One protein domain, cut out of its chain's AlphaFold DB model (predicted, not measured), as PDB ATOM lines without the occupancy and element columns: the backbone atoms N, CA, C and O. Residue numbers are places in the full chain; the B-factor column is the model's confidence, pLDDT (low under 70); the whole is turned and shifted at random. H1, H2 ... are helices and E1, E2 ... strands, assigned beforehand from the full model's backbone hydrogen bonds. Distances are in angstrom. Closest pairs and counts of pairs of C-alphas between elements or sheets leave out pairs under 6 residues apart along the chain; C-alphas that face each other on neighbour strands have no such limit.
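This is residues 126 to 225 of the 225 residues of an uncharacterized protein of Phocaeicola vulgatus (UniProt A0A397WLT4). One twisted sheet of five strands stands as a wall, with three helices on one face: H1 along E1 and E2, H2 slantwise over E3 and E4, and the short H3 near the last turn of H2. The other face bears no named helix. The strands form an antiparallel meander, each the neighbour of the one before, in the order E1, E2, E3, E4, E5; with H1 and H2 the sheet makes two layers, helices on one face of a sheet. The printed part has 100 residues, with three named helices and five named strands in the order H1, E1, E2, E3, E4, E5, H2, H3, and its class is mixed. It is compact and rounded, with a radius of gyration of the C-alphas of 12.6 A and spans of 30 by 29 by 26 A.

H1, residues 126 to 134, is on the sheet at a height of 10.3 A, over E1, residues 151 to 155, and E2, residues 158 to 164. It runs along the strands, at 14 degrees to E1 on the local plane. Residues 138 to 139 pair in parallel with residues 151 to 152 of E1. The hairpin E1 and E2 has N 153 and O 160 within hydrogen-bond range at 2.9 A. E2 and E3, residues 167 to 171, form a hairpin with N 161 and O 169 at 2.8 A. E3 and E4, residues 183 to 189, form another with N 170 and O 184 at 2.8 A. E4 and E5, residues 192 to 198, form the last with N 185 and O 196 at 2.9 A. E1 and E5 are the edge strands, and they are apart. H2, residues 201 to 212, is on the same face as H1, over E3 and E4 at a height of 9.7 A. It runs slantwise to the strands, at 41 degrees to E3 on the local plane; its closest C-alphas to E4 are those of Phe 204 and Phe 183, 6.4 A apart. H1 and H2 are close but not clearly touching, their closest C-alphas being those of Leu 132 and Leu 212, 7.9 A apart. They run the same way at a shallow tilt of 19 degrees. H3, residues 218 to 222, is on the same face at a height of 7.9 A and only just over none of the strands, with 2 of its C-alphas falling on E4. H3 and E4 have their closest C-alphas at Ile 222 and Ala 187, 5.7 A apart. H2 and H3 are close but not clearly touching, with the C-alphas of Phe 211 and Gly 218 closest at 6.9 A. H1 and H3 are apart. In H1, H2 and H3 every O i to N i+4 pair is within hydrogen-bond range.

H1 begins at C-alpha 126, (-46.708, 54.645, 15.037), and measures 12.3 A. E1 measures 13.5 A, E2 18.7 A, E3 13.9 A and E4 20.1 A. E5 measures 20.4 A and starts at C-alpha 192, (-36.396, 24.171, 10.049). H2 measures 15.9 A, and H3, of 6.2 A, ends at C-alpha 222, (-32.084, 33.888, 6.593).

The two C-alphas farthest apart are those of Arg 126 and Asp 190, 34.5 A. The printed part has no cut and ends at residue 225, the chain's last. The links H1 to E1, of 16 residues, and E3 to E4, of 11, are long; the others are tight. The mean pLDDT of the printed part is 91.1, and no printed residue is under 70.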
ATOM      1  N   ARG A 126     -46.133  53.717  16.022       88.06
ATOM      2  CA  ARG A 126     -46.708  54.645  15.037       88.06
ATOM      3  C   ARG A 126     -45.768  54.896  13.857       88.06
ATOM      4  O   ARG A 126     -46.235  54.904  12.724       88.06
ATOM      5  N   GLU A 127     -44.481  55.115  14.111       89.81
ATOM      6  CA  GLU A 127     -43.493  55.322  13.041       89.81
ATOM      7  C   GLU A 127     -43.280  54.049  12.238       89.81
ATOM      8  O   GLU A 127     -43.344  54.086  11.014       89.81
ATOM      9  N   LEU A 128     -43.118  52.911  12.917       91.19
ATOM     10  CA  LEU A 128     -42.936  51.632  12.236       91.19
ATOM     11  C   LEU A 128     -44.149  51.250  11.390       91.19
ATOM     12  O   LEU A 128     -43.980  50.791  10.270       91.19
ATOM     13  N   VAL A 129     -45.367  51.473  11.889       92.56
ATOM     14  CA  VAL A 129     -46.601  51.223  11.133       92.56
ATOM     15  C   VAL A 129     -46.673  52.104   9.889       92.56
ATOM     16  O   VAL A 129     -46.921  51.584   8.808       92.56
ATOM     17  N   ARG A 130     -46.397  53.409  10.009       92.12
ATOM     18  CA  ARG A 130     -46.364  54.315   8.846       92.12
ATOM     19  C   ARG A 130     -45.331  53.877   7.812       92.12
ATOM     20  O   ARG A 130     -45.611  53.912   6.616       92.12
ATOM     21  N   LEU A 131     -44.156  53.454   8.274       92.25
ATOM     22  CA  LEU A 131     -43.094  52.961   7.409       92.25
ATOM     23  C   LEU A 131     -43.505  51.659   6.704       92.25
ATOM     24  O   LEU A 131     -43.355  51.535   5.494       92.25
ATOM     25  N   LEU A 132     -44.091  50.708   7.432       95.19
ATOM     26  CA  LEU A 132     -44.623  49.463   6.875       95.19
ATOM     27  C   LEU A 132     -45.688  49.736   5.802       95.19
ATOM     28  O   LEU A 132     -45.597  49.202   4.696       95.19
ATOM     29  N   GLU A 133     -46.659  50.602   6.094       94.50
ATOM     30  CA  GLU A 133     -47.699  51.019   5.145       94.50
ATOM     31  C   GLU A 133     -47.096  51.669   3.891       94.50
ATOM     32  O   GLU A 133     -47.529  51.377   2.776       94.50
ATOM     33  N   HIS A 134     -46.059  52.499   4.050       93.00
ATOM     34  CA  HIS A 134     -45.327  53.095   2.932       93.00
ATOM     35  C   HIS A 134     -44.674  52.039   2.026       93.00
ATOM     36  O   HIS A 134     -44.734  52.161   0.804       93.00
ATOM     37  N   HIS A 135     -44.134  50.964   2.608       92.94
ATOM     38  CA  HIS A 135     -43.572  49.822   1.874       92.94
ATOM     39  C   HIS A 135     -44.628  48.790   1.415       92.94
ATOM     40  O   HIS A 135     -44.288  47.694   0.949       92.94
ATOM     41  N   GLY A 136     -45.916  49.137   1.504       94.50
ATOM     42  CA  GLY A 136     -47.030  48.348   0.978       94.50
ATOM     43  C   GLY A 136     -47.476  47.196   1.876       94.50
ATOM     44  O   GLY A 136     -48.170  46.295   1.400       94.50
ATOM     45  N   TYR A 137     -47.087  47.199   3.152       96.69
ATOM     46  CA  TYR A 137     -47.578  46.214   4.105       96.69
ATOM     47  C   TYR A 137     -49.018  46.514   4.509       96.69
ATOM     48  O   TYR A 137     -49.416  47.670   4.667       96.69
ATOM     49  N   LYS A 138     -49.794  45.454   4.737       96.12
ATOM     50  CA  LYS A 138     -51.186  45.551   5.178       96.12
ATOM     51  C   LYS A 138     -51.328  45.159   6.638       96.12
ATOM     52  O   LYS A 138     -50.843  44.112   7.066       96.12
ATOM     53  N   ARG A 139     -52.048  45.979   7.397       95.50
ATOM     54  CA  ARG A 139     -52.447  45.622   8.755       95.50
ATOM     55  C   ARG A 139     -53.512  44.524   8.721       95.50
ATOM     56  O   ARG A 139     -54.437  44.608   7.919       95.50
ATOM     57  N   MET A 140     -53.407  43.547   9.616       93.69
ATOM     58  CA  MET A 140     -54.412  42.500   9.828       93.69
ATOM     59  C   MET A 140     -54.740  42.327  11.316       93.69
ATOM     60  O   MET A 140     -54.075  42.899  12.185       93.69
ATOM     61  N   GLU A 141     -55.779  41.546  11.603       90.38
ATOM     62  CA  GLU A 141     -56.094  41.081  12.954       90.38
ATOM     63  C   GLU A 141     -55.359  39.772  13.244       90.38
ATOM     64  O   GLU A 141     -55.186  38.947  12.344       90.38
ATOM     65  N   ILE A 142     -54.950  39.572  14.500       87.25
ATOM     66  CA  ILE A 142     -54.196  38.381  14.918       87.25
ATOM     67  C   ILE A 142     -54.938  37.077  14.588       87.25
ATOM     68  O   ILE A 142     -54.326  36.144  14.083       87.25
ATOM     69  N   ASP A 143     -56.261  37.042  14.758       86.88
ATOM     70  CA  ASP A 143     -57.090  35.853  14.497       86.88
ATOM     71  C   ASP A 143     -57.193  35.510  12.999       86.88
ATOM     72  O   ASP A 143     -57.617  34.421  12.614       86.88
ATOM     73  N   THR A 144     -56.784  36.444  12.138       83.00
ATOM     74  CA  THR A 144     -56.742  36.285  10.680       83.00
ATOM     75  C   THR A 144     -55.322  36.127  10.146       83.00
ATOM     76  O   THR A 144     -55.132  36.046   8.929       83.00
ATOM     77  N   ASP A 145     -54.322  36.073  11.031       81.06
ATOM     78  CA  ASP A 145     -52.932  35.899  10.638       81.06
ATOM     79  C   ASP A 145     -52.703  34.498  10.064       81.06
ATOM     80  O   ASP A 145     -52.669  33.489  10.766       81.06
ATOM     81  N   ARG A 146     -52.534  34.448   8.743       80.88
ATOM     82  CA  ARG A 146     -52.141  33.244   8.001       80.88
ATOM     83  C   ARG A 146     -50.678  33.300   7.567       80.88
ATOM     84  O   ARG A 146     -50.324  32.648   6.592       80.88
ATOM     85  N   ARG A 147     -49.858  34.128   8.232       84.00
ATOM     86  CA  ARG A 147     -48.463  34.418   7.853       84.00
ATOM     87  C   ARG A 147     -48.336  34.912   6.412       84.00
ATOM     88  O   ARG A 147     -47.385  34.604   5.704       84.00
ATOM     89  N   ILE A 148     -49.329  35.682   5.963       90.44
ATOM     90  CA  ILE A 148     -49.352  36.223   4.602       90.44
ATOM     91  C   ILE A 148     -48.194  37.223   4.471       90.44
ATOM     92  O   ILE A 148     -48.117  38.149   5.285       90.44
ATOM     93  N   PRO A 149     -47.316  37.099   3.461       94.38
ATOM     94  CA  PRO A 149     -46.243  38.058   3.233       94.38
ATOM     95  C   PRO A 149     -46.750  39.499   3.121       94.38
ATOM     96  O   PRO A 149     -47.846  39.753   2.619       94.38
ATOM     97  N   LYS A 150     -45.923  40.458   3.548       95.56
ATOM     98  CA  LYS A 150     -46.263  41.889   3.592       95.56
ATOM     99  C   LYS A 150     -47.500  42.197   4.433       95.56
ATOM    100  O   LYS A 150     -48.327  43.041   4.074       95.56
ATOM    101  N   THR A 151     -47.621  41.544   5.583       96.69
ATOM    102  CA  THR A 151     -48.661  41.868   6.565       96.69
ATOM    103  C   THR A 151     -48.068  42.122   7.940       96.69
ATOM    104  O   THR A 151     -46.932  41.745   8.220       96.69
ATOM    105  N   PHE A 152     -48.807  42.815   8.797       97.00
ATOM    106  CA  PHE A 152     -48.425  43.003  10.193       97.00
ATOM    107  C   PHE A 152     -49.655  43.128  11.088       97.00
ATOM    108  O   PHE A 152     -50.740  43.495  10.636       97.00
ATOM    109  N   TYR A 153     -49.473  42.895  12.381       94.88
ATOM    110  CA  TYR A 153     -50.481  43.175  13.396       94.88
ATOM    111  C   TYR A 153     -49.829  43.681  14.679       94.88
ATOM    112  O   TYR A 153     -48.625  43.544  14.903       94.88
ATOM    113  N   VAL A 154     -50.648  44.302  15.525       92.75
ATOM    114  CA  VAL A 154     -50.237  44.746  16.857       92.75
ATOM    115  C   VAL A 154     -51.001  43.929  17.884       92.75
ATOM    116  O   VAL A 154     -52.230  43.965  17.899       92.75
ATOM    117  N   PHE A 155     -50.284  43.231  18.758       90.25
ATOM    118  CA  PHE A 155     -50.861  42.425  19.829       90.25
ATOM    119  C   PHE A 155     -50.154  42.725  21.145       90.25
ATOM    120  O   PHE A 155     -48.930  42.732  21.205       90.25
ATOM    121  N   ARG A 156     -50.918  43.034  22.202       88.94
ATOM    122  CA  ARG A 156     -50.376  43.412  23.526       88.94
ATOM    123  C   ARG A 156     -49.251  44.460  23.462       88.94
ATOM    124  O   ARG A 156     -48.281  44.395  24.203       88.94
ATOM    125  N   ARG A 157     -49.399  45.465  22.589       88.44
ATOM    126  CA  ARG A 157     -48.392  46.509  22.283       88.44
ATOM    127  C   ARG A 157     -47.140  46.017  21.541       88.44
ATOM    128  O   ARG A 157     -46.334  46.860  21.154       88.44
ATOM    129  N   GLY A 158     -46.999  44.719  21.295       91.88
ATOM    130  CA  GLY A 158     -46.004  44.167  20.387       91.88
ATOM    131  C   GLY A 158     -46.414  44.333  18.925       91.88
ATOM    132  O   GLY A 158     -47.601  44.324  18.606       91.88
ATOM    133  N   LEU A 159     -45.434  44.514  18.048       94.56
ATOM    134  CA  LEU A 159     -45.587  44.605  16.602       94.56
ATOM    135  C   LEU A 159     -45.021  43.331  15.972       94.56
ATOM    136  O   LEU A 159     -43.853  43.004  16.175       94.56
ATOM    137  N   HIS A 160     -45.856  42.626  15.217       94.56
ATOM    138  CA  HIS A 160     -45.516  41.379  14.537       94.56
ATOM    139  C   HIS A 160     -45.632  41.607  13.037       94.56
ATOM    140  O   HIS A 160     -46.657  42.107  12.575       94.56
ATOM    141  N   ILE A 161     -44.578  41.287  12.292       96.94
ATOM    142  CA  ILE A 161     -44.426  41.649  10.884       96.94
ATOM    143  C   ILE A 161     -44.073  40.392  10.099       96.94
ATOM    144  O   ILE A 161     -43.011  39.809  10.304       96.94
ATOM    145  N   ASN A 162     -44.936  40.019   9.164       95.88
ATOM    146  CA  ASN A 162     -44.706  38.952   8.201       95.88
ATOM    147  C   ASN A 162     -43.992  39.555   6.985       95.88
ATOM    148  O   ASN A 162     -44.621  40.167   6.115       95.88
ATOM    149  N   ALA A 163     -42.665  39.443   6.960       95.19
ATOM    150  CA  ALA A 163     -41.817  40.025   5.923       95.19
ATOM    151  C   ALA A 163     -41.891  39.218   4.618       95.19
ATOM    152  O   ALA A 163     -42.131  39.781   3.548       95.19
ATOM    153  N   SER A 164     -41.759  37.898   4.724       93.75
ATOM    154  CA  SER A 164     -41.974  36.928   3.647       93.75
ATOM    155  C   SER A 164     -42.601  35.651   4.208       93.75
ATOM    156  O   SER A 164     -42.953  35.607   5.383       93.75
ATOM    157  N   GLU A 165     -42.746  34.621   3.374       91.06
ATOM    158  CA  GLU A 165     -43.197  33.292   3.814       91.06
ATOM    159  C   GLU A 165     -42.266  32.720   4.895       91.06
ATOM    160  O   GLU A 165     -42.724  32.239   5.929       91.06
ATOM    161  N   ASP A 166     -40.959  32.909   4.698       94.38
ATOM    162  CA  ASP A 166     -39.910  32.348   5.550       94.38
ATOM    163  C   ASP A 166     -39.244  33.347   6.504       94.38
ATOM    164  O   ASP A 166     -38.222  33.025   7.100       94.38
ATOM    165  N   LEU A 167     -39.759  34.576   6.632       96.00
ATOM    166  CA  LEU A 167     -39.124  35.615   7.449       96.00
ATOM    167  C   LEU A 167     -40.168  36.462   8.167       96.00
ATOM    168  O   LEU A 167     -41.047  37.057   7.535       96.00
ATOM    169  N   SER A 168     -40.021  36.599   9.481       95.62
ATOM    170  CA  SER A 168     -40.825  37.512  10.290       95.62
ATOM    171  C   SER A 168     -39.981  38.306  11.281       95.62
ATOM    172  O   SER A 168     -38.916  37.881  11.729       95.62
ATOM    173  N   TYR A 169     -40.475  39.494  11.619       95.94
ATOM    174  CA  TYR A 169     -39.874  40.397  12.592       95.94
ATOM    175  C   TYR A 169     -40.859  40.664  13.725       95.94
ATOM    176  O   TYR A 169     -42.054  40.866  13.499       95.94
ATOM    177  N   HIS A 170     -40.344  40.716  14.947       94.00
ATOM    178  CA  HIS A 170     -41.134  40.903  16.153       94.00
ATOM    179  C   HIS A 170     -40.491  41.955  17.046       94.00
ATOM    180  O   HIS A 170     -39.292  41.918  17.317       94.00
ATOM    181  N   ILE A 171     -41.309  42.889  17.519       93.75
ATOM    182  CA  ILE A 171     -40.928  43.889  18.511       93.75
ATOM    183  C   ILE A 171     -41.930  43.783  19.642       93.75
ATOM    184  O   ILE A 171     -43.085  44.158  19.471       93.75
ATOM    185  N   VAL A 172     -41.513  43.278  20.793       91.56
ATOM    186  CA  VAL A 172     -42.399  42.991  21.924       91.56
ATOM    187  C   VAL A 172     -42.005  43.801  23.164       91.56
ATOM    188  O   VAL A 172     -40.855  44.243  23.303       91.56
ATOM    189  N   PRO A 173     -42.946  44.056  24.089       88.06
ATOM    190  CA  PRO A 173     -42.608  44.559  25.417       88.06
ATOM    191  C   PRO A 173     -41.624  43.625  26.141       88.06
ATOM    192  O   PRO A 173     -41.681  42.413  25.961       88.06
ATOM    193  N   GLN A 174     -40.756  44.163  27.011       84.31
ATOM    194  CA  GLN A 174     -39.747  43.359  27.733       84.31
ATOM    195  C   GLN A 174     -40.373  42.183  28.496       84.31
ATOM    196  O   GLN A 174     -39.851  41.073  28.468       84.31
ATOM    197  N   GLN A 175     -41.510  42.425  29.147       85.25
ATOM    198  CA  GLN A 175     -42.260  41.423  29.909       85.25
ATOM    199  C   GLN A 175     -42.779  40.256  29.048       85.25
ATOM    200  O   GLN A 175     -42.993  39.171  29.573       85.25
ATOM    201  N   ASP A 176     -42.936  40.471  27.740       85.06
ATOM    202  CA  ASP A 176     -43.445  39.494  26.773       85.06
ATOM    203  C   ASP A 176     -42.311  38.912  25.898       85.06
ATOM    204  O   ASP A 176     -42.571  38.242  24.903       85.06
ATOM    205  N   SER A 177     -41.041  39.176  26.241       83.19
ATOM    206  CA  SER A 177     -39.870  38.736  25.461       83.19
ATOM    207  C   SER A 177     -39.431  37.292  25.723       83.19
ATOM    208  O   SER A 177     -38.599  36.769  24.988       83.19
ATOM    209  N   PHE A 178     -39.941  36.656  26.785       82.69
ATOM    210  CA  PHE A 178     -39.603  35.280  27.189       82.69
ATOM    211  C   PHE A 178     -38.091  34.980  27.254       82.69
ATOM    212  O   PHE A 178     -37.660  33.862  26.990       82.69
ATOM    213  N   GLY A 179     -37.271  35.979  27.600       81.19
ATOM    214  CA  GLY A 179     -35.812  35.835  27.696       81.19
ATOM    215  C   GLY A 179     -35.066  35.884  26.357       81.19
ATOM    216  O   GLY A 179     -33.843  35.813  26.352       81.19
ATOM    217  N   LEU A 180     -35.777  36.058  25.240       79.81
ATOM    218  CA  LEU A 180     -35.198  36.182  23.898       79.81
ATOM    219  C   LEU A 180     -34.836  37.638  23.560       79.81
ATOM    220  O   LEU A 180     -34.108  37.891  22.611       79.81
ATOM    221  N   GLY A 181     -35.302  38.602  24.352       87.38
ATOM    222  CA  GLY A 181     -35.120  40.030  24.102       87.38
ATOM    223  C   GLY A 181     -36.288  40.653  23.335       87.38
ATOM    224  O   GLY A 181     -37.122  39.974  22.735       87.38
ATOM    225  N   ARG A 182     -36.393  41.980  23.412       91.56
ATOM    226  CA  ARG A 182     -37.521  42.761  22.876       91.56
ATOM    227  C   ARG A 182     -37.641  42.722  21.362       91.56
ATOM    228  O   ARG A 182     -38.711  43.027  20.842       91.56
ATOM    229  N   PHE A 183     -36.560  42.413  20.667       93.12
ATOM    230  CA  PHE A 183     -36.498  42.395  19.220       93.12
ATOM    231  C   PHE A 183     -36.134  40.990  18.758       93.12
ATOM    232  O   PHE A 183     -35.122  40.454  19.197       93.12
ATOM    233  N   ALA A 184     -36.922  40.400  17.866       94.19
ATOM    234  CA  ALA A 184     -36.646  39.067  17.351       94.19
ATOM    235  C   ALA A 184     -36.882  38.975  15.846       94.19
ATOM    236  O   ALA A 184     -37.824  39.560  15.313       94.19
ATOM    237  N   VAL A 185     -36.023  38.214  15.180       95.00
ATOM    238  CA  VAL A 185     -36.192  37.788  13.793       95.00
ATOM    239  C   VAL A 185     -36.408  36.283  13.811       95.00
ATOM    240  O   VAL A 185     -35.673  35.576  14.500       95.00
ATOM    241  N   CYS A 186     -37.413  35.805  13.086       94.25
ATOM    242  CA  CYS A 186     -37.665  34.381  12.902       94.25
ATOM    243  C   CYS A 186     -37.509  34.048  11.423       94.25
ATOM    244  O   CYS A 186     -38.035  34.769  10.573       94.25
ATOM    245  N   ALA A 187     -36.800  32.966  11.140       95.19
ATOM    246  CA  ALA A 187     -36.533  32.490   9.797       95.19
ATOM    247  C   ALA A 187     -36.926  31.020   9.669       95.19
ATOM    248  O   ALA A 187     -36.803  30.262  10.629       95.19
ATOM    249  N   THR A 188     -37.363  30.615   8.481       93.88
ATOM    250  CA  THR A 188     -37.526  29.204   8.125       93.88
ATOM    251  C   THR A 188     -36.595  28.877   6.965       93.88
ATOM    252  O   THR A 188     -36.579  29.575   5.956       93.88
ATOM    253  N   LYS A 189     -35.799  27.819   7.101       93.06
ATOM    254  CA  LYS A 189     -34.894  27.335   6.058       93.06
ATOM    255  C   LYS A 189     -34.981  25.820   5.999       93.06
ATOM    256  O   LYS A 189     -34.853  25.159   7.020       93.06
ATOM    257  N   ASP A 190     -35.253  25.281   4.815       90.50
ATOM    258  CA  ASP A 190     -35.363  23.833   4.580       90.50
ATOM    259  C   ASP A 190     -36.350  23.117   5.533       90.50
ATOM    260  O   ASP A 190     -36.182  21.952   5.884       90.50
ATOM    261  N   GLY A 191     -37.411  23.821   5.948       87.81
ATOM    262  CA  GLY A 191     -38.425  23.321   6.885       87.81
ATOM    263  C   GLY A 191     -38.053  23.444   8.367       87.81
ATOM    264  O   GLY A 191     -38.897  23.173   9.221       87.81
ATOM    265  N   GLU A 192     -36.839  23.893   8.686       91.44
ATOM    266  CA  GLU A 192     -36.396  24.171  10.049       91.44
ATOM    267  C   GLU A 192     -36.574  25.653  10.383       91.44
ATOM    268  O   GLU A 192     -36.190  26.535   9.614       91.44
ATOM    269  N   SER A 193     -37.168  25.945  11.542       91.38
ATOM    270  CA  SER A 193     -37.333  27.318  12.021       91.38
ATOM    271  C   SER A 193     -36.230  27.692  13.004       91.38
ATOM    272  O   SER A 193     -35.995  26.985  13.984       91.38
ATOM    273  N   SER A 194     -35.614  28.849  12.786       92.62
ATOM    274  CA  SER A 194     -34.667  29.475  13.700       92.62
ATOM    275  C   SER A 194     -35.197  30.826  14.183       92.62
ATOM    276  O   SER A 194     -35.990  31.500  13.518       92.62
ATOM    277  N   GLN A 195     -34.774  31.229  15.379       92.38
ATOM    278  CA  GLN A 195     -35.116  32.524  15.952       92.38
ATOM    279  C   GLN A 195     -33.873  33.165  16.553       92.38
ATOM    280  O   GLN A 195     -33.164  32.551  17.347       92.38
ATOM    281  N   LEU A 196     -33.658  34.434  16.217       92.44
ATOM    282  CA  LEU A 196     -32.604  35.262  16.780       92.44
ATOM    283  C   LEU A 196     -33.230  36.449  17.504       92.44
ATOM    284  O   LEU A 196     -33.834  37.325  16.883       92.44
ATOM    285  N   GLY A 197     -33.076  36.471  18.825       92.62
ATOM    286  CA  GLY A 197     -33.570  37.536  19.686       92.62
ATOM    287  C   GLY A 197     -32.454  38.443  20.226       92.62
ATOM    288  O   GLY A 197     -31.303  38.026  20.365       92.62
ATOM    289  N   THR A 198     -32.771  39.711  20.491       91.25
ATOM    290  CA  THR A 198     -31.848  40.699  21.061       91.25
ATOM    291  C   THR A 198     -32.592  41.831  21.777       91.25
ATOM    292  O   THR A 198     -33.695  42.215  21.393       91.25
ATOM    293  N   ASP A 199     -31.961  42.430  22.789       89.81
ATOM    294  CA  ASP A 199     -32.375  43.730  23.345       89.81
ATOM    295  C   ASP A 199     -31.664  44.913  22.660       89.81
ATOM    296  O   ASP A 199     -31.971  46.081  22.912       89.81
ATOM    297  N   CYS A 200     -30.733  44.636  21.739       88.06
ATOM    298  CA  CYS A 200     -30.025  45.660  20.985       88.06
ATOM    299  C   CYS A 200     -30.862  46.143  19.790       88.06
ATOM    300  O   CYS A 200     -30.768  45.606  18.682       88.06
ATOM    301  N   ALA A 201     -31.628  47.219  19.999       85.94
ATOM    302  CA  ALA A 201     -32.441  47.856  18.959       85.94
ATOM    303  C   ALA A 201     -31.640  48.159  17.682       85.94
ATOM    304  O   ALA A 201     -32.133  47.937  16.580       85.94
ATOM    305  N   ARG A 202     -30.380  48.598  17.822       84.56
ATOM    306  CA  ARG A 202     -29.495  48.929  16.694       84.56
ATOM    307  C   ARG A 202     -29.316  47.766  15.724       84.56
ATOM    308  O   ARG A 202     -29.420  47.961  14.517       84.56
ATOM    309  N   LEU A 203     -29.021  46.574  16.247       86.31
ATOM    310  CA  LEU A 203     -28.753  45.390  15.429       86.31
ATOM    311  C   LEU A 203     -30.011  44.952  14.682       86.31
ATOM    312  O   LEU A 203     -29.963  44.724  13.473       86.31
ATOM    313  N   PHE A 204     -31.137  44.899  15.392       90.81
ATOM    314  CA  PHE A 204     -32.421  44.531  14.812       90.81
ATOM    315  C   PHE A 204     -32.882  45.531  13.749       90.81
ATOM    316  O   PHE A 204     -33.155  45.152  12.612       90.81
ATOM    317  N   LEU A 205     -32.949  46.816  14.104       89.44
ATOM    318  CA  LEU A 205     -33.506  47.843  13.235       89.44
ATOM    319  C   LEU A 205     -32.638  48.056  11.993       89.44
ATOM    320  O   LEU A 205     -33.189  48.313  10.929       89.44
ATOM    321  N   ARG A 206     -31.308  47.897  12.087       87.62
ATOM    322  CA  ARG A 206     -30.437  47.927  10.904       87.62
ATOM    323  C   ARG A 206     -30.844  46.837   9.914       87.62
ATOM    324  O   ARG A 206     -31.144  47.161   8.771       87.62
ATOM    325  N   ARG A 207     -30.932  45.574  10.353       90.12
ATOM    326  CA  ARG A 207     -31.363  44.457   9.488       90.12
ATOM    327  C   ARG A 207     -32.751  44.718   8.900       90.12
ATOM    328  O   ARG A 207     -32.914  44.692   7.682       90.12
ATOM    329  N   PHE A 208     -33.711  45.062   9.752       92.38
ATOM    330  CA  PHE A 208     -35.091  45.325   9.354       92.38
ATOM    331  C   PHE A 208     -35.219  46.458   8.323       92.38
ATOM    332  O   PHE A 208     -35.913  46.304   7.319       92.38
ATOM    333  N   LEU A 209     -34.528  47.583   8.524       90.56
ATOM    334  CA  LEU A 209     -34.602  48.728   7.616       90.56
ATOM    335  C   LEU A 209     -33.895  48.458   6.287       90.56
ATOM    336  O   LEU A 209     -34.449  48.808   5.248       90.56
ATOM    337  N   THR A 210     -32.736  47.787   6.293       90.88
ATOM    338  CA  THR A 210     -32.081  47.368   5.037       90.88
ATOM    339  C   THR A 210     -32.962  46.409   4.230       90.88
ATOM    340  O   THR A 210     -33.038  46.519   3.008       90.88
ATOM    341  N   PHE A 211     -33.707  45.523   4.903       94.06
ATOM    342  CA  PHE A 211     -34.689  44.658   4.253       94.06
ATOM    343  C   PHE A 211     -35.861  45.446   3.660       94.06
ATOM    344  O   PHE A 211     -36.187  45.282   2.486       94.06
ATOM    345  N   LEU A 212     -36.484  46.337   4.443       92.06
ATOM    346  CA  LEU A 212     -37.614  47.144   3.970       92.06
ATOM    347  C   LEU A 212     -37.256  48.015   2.760       92.06
ATOM    348  O   LEU A 212     -38.061  48.141   1.836       92.06
ATOM    349  N   LYS A 213     -36.049  48.586   2.752       88.75
ATOM    350  CA  LYS A 213     -35.532  49.406   1.647       88.75
ATOM    351  C   LYS A 213     -35.107  48.586   0.424       88.75
ATOM    352  O   LYS A 213     -34.825  49.171  -0.615       88.75
ATOM    353  N   GLY A 214     -35.083  47.255   0.526       90.56
ATOM    354  CA  GLY A 214     -34.627  46.364  -0.543       90.56
ATOM    355  C   GLY A 214     -33.107  46.334  -0.724       90.56
ATOM    356  O   GLY A 214     -32.630  45.810  -1.722       90.56
ATOM    357  N   GLU A 215     -32.348  46.880   0.230       92.50
ATOM    358  CA  GLU A 215     -30.879  46.844   0.249       92.50
ATOM    359  C   GLU A 215     -30.354  45.447   0.607       92.50
ATOM    360  O   GLU A 215     -29.245  45.084   0.225       92.50
ATOM    361  N   ARG A 216     -31.152  44.662   1.344       93.44
ATOM    362  CA  ARG A 216     -30.887  43.256   1.665       93.44
ATOM    363  C   ARG A 216     -32.112  42.397   1.384       93.44
ATOM    364  O   ARG A 216     -33.234  42.759   1.739       93.44
ATOM    365  N   SER A 217     -31.903  41.236   0.781       94.06
ATOM    366  CA  SER A 217     -32.950  40.249   0.527       94.06
ATOM    367  C   SER A 217     -33.288  39.440   1.781       94.06
ATOM    368  O   SER A 217     -32.473  39.284   2.691       94.06
ATOM    369  N   GLY A 218     -34.496  38.866   1.814       93.50
ATOM    370  CA  GLY A 218     -34.885  37.943   2.883       93.50
ATOM    371  C   GLY A 218     -33.958  36.727   2.959       93.50
ATOM    372  O   GLY A 218     -33.561  36.339   4.050       93.50
ATOM    373  N   LYS A 219     -33.523  36.201   1.805       93.94
ATOM    374  CA  LYS A 219     -32.588  35.073   1.725       93.94
ATOM    375  C   LYS A 219     -31.251  35.375   2.403       93.94
ATOM    376  O   LYS A 219     -30.802  34.580   3.215       93.94
ATOM    377  N   GLU A 220     -30.649  36.532   2.123       94.38
ATOM    378  CA  GLU A 220     -29.389  36.936   2.768       94.38
ATOM    379  C   GLU A 220     -29.520  37.058   4.287       94.38
ATOM    380  O   GLU A 220     -28.552  36.845   5.004       94.38
ATOM    381  N   ILE A 221     -30.697  37.441   4.787       93.81
ATOM    382  CA  ILE A 221     -30.947  37.549   6.228       93.81
ATOM    383  C   ILE A 221     -31.138  36.166   6.848       93.81
ATOM    384  O   ILE A 221     -30.594  35.914   7.918       93.81
ATOM    385  N   ILE A 222     -31.868  35.278   6.170       94.25
ATOM    386  CA  ILE A 222     -32.084  33.888   6.593       94.25
ATOM    387  C   ILE A 222     -30.756  33.115   6.621       94.25
ATOM    388  O   ILE A 222     -30.506  32.382   7.566       94.25
ATOM    389  N   ASP A 223     -29.885  33.301   5.626       91.81
ATOM    390  CA  ASP A 223     -28.583  32.621   5.552       91.81
ATOM    391  C   ASP A 223     -27.582  33.078   6.640       91.81
ATOM    392  O   ASP A 223     -26.601  32.383   6.897       91.81
ATOM    393  N   GLU A 224     -27.817  34.231   7.280       89.31
ATOM    394  CA  GLU A 224     -27.011  34.769   8.391       89.31
ATOM    395  C   GLU A 224     -27.512  34.373   9.789       89.31
ATOM    396  O   GLU A 224     -26.865  34.723  10.785       89.31
ATOM    397  N   MET A 225     -28.690  33.751   9.878       85.94
ATOM    398  CA  MET A 225     -29.308  33.322  11.136       85.94
ATOM    399  C   MET A 225     -28.903  31.901  11.500       85.94
ATOM    400  O   MET A 225     -28.599  31.709  12.697       85.94
TER     401      MET A 225